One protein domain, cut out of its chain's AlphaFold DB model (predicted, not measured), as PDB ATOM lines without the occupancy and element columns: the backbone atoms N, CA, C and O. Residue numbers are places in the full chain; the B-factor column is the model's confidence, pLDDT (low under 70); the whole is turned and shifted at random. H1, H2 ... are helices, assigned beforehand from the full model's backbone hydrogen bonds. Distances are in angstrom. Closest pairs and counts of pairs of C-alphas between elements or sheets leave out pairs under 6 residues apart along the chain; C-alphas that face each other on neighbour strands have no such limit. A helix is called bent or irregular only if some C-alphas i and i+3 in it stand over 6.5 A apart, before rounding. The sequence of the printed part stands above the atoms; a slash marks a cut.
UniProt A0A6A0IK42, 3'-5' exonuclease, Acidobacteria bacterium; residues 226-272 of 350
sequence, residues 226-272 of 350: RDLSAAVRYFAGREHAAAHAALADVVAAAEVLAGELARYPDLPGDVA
ATOM      1  N   ARG A 226     113.418 155.375 117.948       89.19
ATOM      2  CA  ARG A 226     113.122 155.061 119.356       89.19
ATOM      3  C   ARG A 226     113.561 153.636 119.682       89.19
ATOM      4  O   ARG A 226     112.734 152.788 120.004       89.19
ATOM      5  N   ASP A 227     114.848 153.371 119.508       91.56
ATOM      6  CA  ASP A 227     115.468 152.066 119.733       91.56
ATOM      7  C   ASP A 227     116.713 152.179 120.626       91.56
ATOM      8  O   ASP A 227     117.159 153.277 120.975       91.56
ATOM      9  N   LEU A 228     117.265 151.027 121.020       92.81
ATOM     10  CA  LEU A 228     118.449 150.969 121.880       92.81
ATOM     11  C   LEU A 228     119.646 151.686 121.243       92.81
ATOM     12  O   LEU A 228     120.374 152.385 121.937       92.81
ATOM     13  N   SER A 229     119.833 151.578 119.926       92.12
ATOM     14  CA  SER A 229     120.936 152.238 119.220       92.12
ATOM     15  C   SER A 229     120.862 153.761 119.334       92.12
ATOM     16  O   SER A 229     121.875 154.416 119.589       92.12
ATOM     17  N   ALA A 230     119.669 154.334 119.179       93.12
ATOM     18  CA  ALA A 230     119.441 155.759 119.370       93.12
ATOM     19  C   ALA A 230     119.646 156.181 120.833       93.12
ATOM     20  O   ALA A 230     120.275 157.210 121.085       93.12
ATOM     21  N   ALA A 231     119.187 155.371 121.792       95.62
ATOM     22  CA  ALA A 231     119.402 155.627 123.215       95.62
ATOM     23  C   ALA A 231     120.896 155.605 123.583       95.62
ATOM     24  O   ALA A 231     121.374 156.521 124.247       95.62
ATOM     25  N   VAL A 232     121.664 154.631 123.085       95.19
ATOM     26  CA  VAL A 232     123.123 154.546 123.279       95.19
ATOM     27  C   VAL A 232     123.818 155.778 122.703       95.19
ATOM     28  O   VAL A 232     124.643 156.390 123.380       95.19
ATOM     29  N   ARG A 233     123.452 156.208 121.491       94.75
ATOM     30  CA  ARG A 233     124.014 157.433 120.904       94.75
ATOM     31  C   ARG A 233     123.740 158.653 121.780       94.75
ATOM     32  O   ARG A 233     124.632 159.475 121.978       94.75
ATOM     33  N   TYR A 234     122.522 158.769 122.302       95.81
ATOM     34  CA  TYR A 234     122.089 159.935 123.065       95.81
ATOM     35  C   TYR A 234     122.661 159.979 124.491       95.81
ATOM     36  O   TYR A 234     123.116 161.035 124.928       95.81
ATOM     37  N   PHE A 235     122.657 158.851 125.203       97.12
ATOM     38  CA  PHE A 235     123.028 158.777 126.620       97.12
ATOM     39  C   PHE A 235     124.469 158.322 126.860       97.12
ATOM     40  O   PHE A 235     125.098 158.795 127.802       97.12
ATOM     41  N   ALA A 236     125.013 157.454 126.002       94.75
ATOM     42  CA  ALA A 236     126.376 156.933 126.124       94.75
ATOM     43  C   ALA A 236     127.369 157.585 125.141       94.75
ATOM     44  O   ALA A 236     128.574 157.358 125.239       94.75
ATOM     45  N   GLY A 237     126.896 158.402 124.191       94.00
ATOM     46  CA  GLY A 237     127.753 159.196 123.304       94.00
ATOM     47  C   GLY A 237     128.572 158.381 122.297       94.00
ATOM     48  O   GLY A 237     129.591 158.865 121.805       94.00
ATOM     49  N   ARG A 238     128.153 157.149 121.989       93.00
ATOM     50  CA  ARG A 238     128.829 156.256 121.036       93.00
ATOM     51  C   ARG A 238     127.840 155.599 120.082       93.00
ATOM     52  O   ARG A 238     126.649 155.528 120.358       93.00
ATOM     53  N   GLU A 239     128.342 155.062 118.977       90.00
ATOM     54  CA  GLU A 239     127.527 154.221 118.102       90.00
ATOM     55  C   GLU A 239     127.345 152.818 118.699       90.00
ATOM     56  O   GLU A 239     128.257 152.246 119.311       90.00
ATOM     57  N   HIS A 240     126.163 152.240 118.488       84.81
ATOM     58  CA  HIS A 240     125.874 150.843 118.815       84.81
ATOM     59  C   HIS A 240     126.235 149.953 117.620       84.81
ATOM     60  O   HIS A 240     125.388 149.548 116.827       84.81
ATOM     61  N   ALA A 241     127.536 149.737 117.414       69.06
ATOM     62  CA  ALA A 241     128.032 148.979 116.271       69.06
ATOM     63  C   ALA A 241     127.752 147.471 116.433       69.06
ATOM     64  O   ALA A 241     128.318 146.827 117.311       69.06
ATOM     65  N   ALA A 242     126.915 146.913 115.549       62.44
ATOM     66  CA  ALA A 242     126.749 145.471 115.314       62.44
ATOM     67  C   ALA A 242     126.534 144.592 116.567       62.44
ATOM     68  O   ALA A 242     127.091 143.497 116.680       62.44
ATOM     69  N   ALA A 243     125.694 145.030 117.502       58.19
ATOM     70  CA  ALA A 243     125.273 144.199 118.621       58.19
ATOM     71  C   ALA A 243     124.061 143.340 118.222       58.19
ATOM     72  O   ALA A 243     122.916 143.773 118.247       58.19
ATOM     73  N   HIS A 244     124.329 142.101 117.816       60.78
ATOM     74  CA  HIS A 244     123.340 141.012 117.864       60.78
ATOM     75  C   HIS A 244     123.736 139.950 118.902       60.78
ATOM     76  O   HIS A 244     123.187 138.850 118.932       60.78
ATOM     77  N   ALA A 245     124.717 140.270 119.753       79.50
ATOM     78  CA  ALA A 245     125.085 139.466 120.903       79.50
ATOM     79  C   ALA A 245     124.343 140.003 122.131       79.50
ATOM     80  O   ALA A 245     124.546 141.154 122.511       79.50
ATOM     81  N   ALA A 246     123.542 139.153 122.777       86.75
ATOM     82  CA  ALA A 246     122.689 139.540 123.903       86.75
ATOM     83  C   ALA A 246     123.444 140.291 125.018       86.75
ATOM     84  O   ALA A 246     122.921 141.245 125.584       86.75
ATOM     85  N   LEU A 247     124.697 139.916 125.303       88.50
ATOM     86  CA  LEU A 247     125.515 140.612 126.301       88.50
ATOM     87  C   LEU A 247     125.834 142.064 125.902       88.50
ATOM     88  O   LEU A 247     125.831 142.938 126.761       88.50
ATOM     89  N   ALA A 248     126.090 142.333 124.619       89.12
ATOM     90  CA  ALA A 248     126.371 143.686 124.145       89.12
ATOM     91  C   ALA A 248     125.138 144.595 124.277       89.12
ATOM     92  O   ALA A 248     125.282 145.757 124.652       89.12
ATOM     93  N   ASP A 249     123.939 144.057 124.041       90.69
ATOM     94  CA  ASP A 249     122.684 144.784 124.254       90.69
ATOM     95  C   ASP A 249     122.406 145.029 125.741       90.69
ATOM     96  O   ASP A 249     121.989 146.121 126.111       90.69
ATOM     97  N   VAL A 250     122.701 144.058 126.614       93.75
ATOM     98  CA  VAL A 250     122.578 144.232 128.072       93.75
ATOM     99  C   VAL A 250     123.535 145.311 128.586       93.75
ATOM    100  O   VAL A 250     123.126 146.168 129.365       93.75
ATOM    101  N   VAL A 251     124.793 145.311 128.133       93.56
ATOM    102  CA  VAL A 251     125.769 146.353 128.499       93.56
ATOM    103  C   VAL A 251     125.314 147.718 127.987       93.56
ATOM    104  O   VAL A 251     125.323 148.686 128.741       93.56
ATOM    105  N   ALA A 252     124.853 147.795 126.738       95.06
ATOM    106  CA  ALA A 252     124.300 149.019 126.170       95.06
ATOM    107  C   ALA A 252     123.088 149.535 126.963       95.06
ATOM    108  O   ALA A 252     123.011 150.728 127.244       95.06
ATOM    109  N   ALA A 253     122.169 148.657 127.369       95.31
ATOM    110  CA  ALA A 253     121.021 149.029 128.192       95.31
ATOM    111  C   ALA A 253     121.446 149.565 129.572       95.31
ATOM    112  O   ALA A 253     120.890 150.556 130.043       95.31
ATOM    113  N   ALA A 254     122.463 148.963 130.195       97.00
ATOM    114  CA  ALA A 254     123.016 149.448 131.459       97.00
ATOM    115  C   ALA A 254     123.676 150.833 131.312       97.00
ATOM    116  O   ALA A 254     123.468 151.705 132.155       97.00
ATOM    117  N   GLU A 255     124.432 151.059 130.232       97.06
ATOM    118  CA  GLU A 255     125.012 152.372 129.921       97.06
ATOM    119  C   GLU A 255     123.933 153.434 129.680       97.06
ATOM    120  O   GLU A 255     124.074 154.566 130.142       97.06
ATOM    121  N   VAL A 256     122.844 153.069 128.995       97.62
ATOM    122  CA  VAL A 256     121.694 153.956 128.781       97.62
ATOM    123  C   VAL A 256     121.085 154.381 130.111       97.62
ATOM    124  O   VAL A 256     120.996 155.582 130.347       97.62
ATOM    125  N   LEU A 257     120.753 153.445 131.006       98.06
ATOM    126  CA  LEU A 257     120.169 153.784 132.309       98.06
ATOM    127  C   LEU A 257     121.107 154.666 133.150       98.06
ATOM    128  O   LEU A 257     120.672 155.628 133.781       98.06
ATOM    129  N   ALA A 258     122.413 154.381 133.137       97.69
ATOM    130  CA  ALA A 258     123.395 155.220 133.820       97.69
ATOM    131  C   ALA A 258     123.436 156.648 133.241       97.69
ATOM    132  O   ALA A 258     123.509 157.624 133.991       97.69
ATOM    133  N   GLY A 259     123.362 156.786 131.915       97.81
ATOM    134  CA  GLY A 259     123.306 158.083 131.244       97.81
ATOM    135  C   GLY A 259     121.986 158.827 131.468       97.81
ATOM    136  O   GLY A 259     122.005 160.049 131.616       97.81
ATOM    137  N   GLU A 260     120.856 158.121 131.555       97.56
ATOM    138  CA  GLU A 260     119.559 158.681 131.953       97.56
ATOM    139  C   GLU A 260     119.639 159.283 133.360       97.56
ATOM    140  O   GLU A 260     119.341 160.464 133.527       97.56
ATOM    141  N   LEU A 261     120.140 158.523 134.341       97.50
ATOM    142  CA  LEU A 261     120.341 158.986 135.720       97.50
ATOM    143  C   LEU A 261     121.295 160.184 135.817       97.50
ATOM    144  O   LEU A 261     121.079 161.094 136.614       97.50
ATOM    145  N   ALA A 262     122.348 160.215 134.998       96.94
ATOM    146  CA  ALA A 262     123.279 161.341 134.971       96.94
ATOM    147  C   ALA A 262     122.670 162.602 134.330       96.94
ATOM    148  O   ALA A 262     123.049 163.725 134.673       96.94
ATOM    149  N   ARG A 263     121.762 162.432 133.363       97.19
ATOM    150  CA  ARG A 263     121.184 163.528 132.579       97.19
ATOM    151  C   ARG A 263     119.912 164.107 133.195       97.19
ATOM    152  O   ARG A 263     119.671 165.305 133.024       97.19
ATOM    153  N   TYR A 264     119.107 163.281 133.855       97.31
ATOM    154  CA  TYR A 264     117.802 163.642 134.399       97.31
ATOM    155  C   TYR A 264     117.850 163.661 135.933       97.31
ATOM    156  O   TYR A 264     117.718 162.615 136.565       97.31
ATOM    157  N   PRO A 265     118.051 164.840 136.553       94.56
ATOM    158  CA  PRO A 265     118.208 164.949 138.004       94.56
ATOM    159  C   PRO A 265     116.907 164.700 138.782       94.56
ATOM    160  O   PRO A 265     116.937 164.606 140.004       94.56
ATOM    161  N   ASP A 266     115.770 164.650 138.091       96.31
ATOM    162  CA  ASP A 266     114.441 164.376 138.631       96.31
ATOM    163  C   ASP A 266     114.080 162.883 138.645       96.31
ATOM    164  O   ASP A 266     113.037 162.521 139.192       96.31
ATOM    165  N   LEU A 267     114.929 162.008 138.088       96.75
ATOM    166  CA  LEU A 267     114.727 160.568 138.207       96.75
ATOM    167  C   LEU A 267     114.949 160.091 139.650       96.75
ATOM    168  O   LEU A 267     115.863 160.570 140.330       96.75
ATOM    169  N   PRO A 268     114.165 159.102 140.118       96.12
ATOM    170  CA  PRO A 268     114.438 158.436 141.383       96.12
ATOM    171  C   PRO A 268     115.852 157.842 141.424       96.12
ATOM    172  O   PRO A 268     116.324 157.250 140.454       96.12
ATOM    173  N   GLY A 269     116.524 157.986 142.568       94.44
ATOM    174  CA  GLY A 269     117.890 157.489 142.783       94.44
ATOM    175  C   GLY A 269     117.972 156.022 143.217       94.44
ATOM    176  O   GLY A 269     119.063 155.535 143.508       94.44
ATOM    177  N   ASP A 270     116.836 155.327 143.296       96.62
ATOM    178  CA  ASP A 270     116.729 153.943 143.744       96.62
ATOM    179  C   ASP A 270     115.869 153.092 142.795       96.62
ATOM    180  O   ASP A 270     115.076 153.595 141.997       96.62
ATOM    181  N   VAL A 271     116.053 151.769 142.871       95.62
ATOM    182  CA  VAL A 271     115.413 150.801 141.966       95.62
ATOM    183  C   VAL A 271     113.890 150.780 142.120       95.62
ATOM    184  O   VAL A 271     113.201 150.582 141.123       95.62
ATOM    185  N   ALA A 272     113.357 150.987 143.328       91.06
ATOM    186  CA  ALA A 272     111.912 150.957 143.556       91.06
ATOM    187  C   ALA A 272     111.241 152.150 142.865       91.06
ATOM    188  O   ALA A 272     110.335 151.961 142.057       91.06
TER     189      ALA A 272
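AT A GLANCE: This is residues 226 to 272 of the 350 residues of the protein "3'-5' exonuclease" of Acidobacteria bacterium (UniProt A0A6A0IK42). One long helix, H2, makes a spine, and a shorter helix, H1, packs on one side of it, set aslant with both running the same way. After H1 the chain folds back in a loop, residues 237 to 245, to the first residue of H2, and a tail without a named element, residues 264 to 272, turns aside from the other end of H2. The 47 printed residues include two named helices, H1 then H2 along the chain, and no named strand; the class is all helix. The whole is only just compact, close to loose, with a radius of gyration of the C-alphas of 11.2 A, and its outline is elongated, spanning 32 by 19 by 15 A.

HOW THE PARTS SIT: The longest helix is H2, residues 246 to 263. H1, residues 228 to 236, touches H2, with 16 pairs of C-alphas within 8 A. Their closest C-alphas are those of Phe 235 and Gly 259, 4.7 A apart. Their centres are 8.4 A apart. The two helices run the same way at a steep tilt of 43 degrees. In H1 and H2 every pair of O i and N i+4 is within hydrogen-bond range.

IN THESE COORDINATES: H2 has 18 residues and runs 25.6 A from C-alpha 246 at (122.689, 139.540, 123.903) to C-alpha 263 at (121.184, 163.528, 132.579). H1 has 9 residues and measures 10.8 A from its first to its last C-alpha; it begins at C-alpha 228, at (118.449, 150.969, 121.880). Neither helix is bent.

THE WHOLE: The two C-alphas farthest apart are those of His 244 and Asp 266, at 32.5 A. The printed part has no cut. The link from H1 to H2, of 9 residues, is short. The mean pLDDT of the printed part is 91.3, and residues 241 to 244 are under 70.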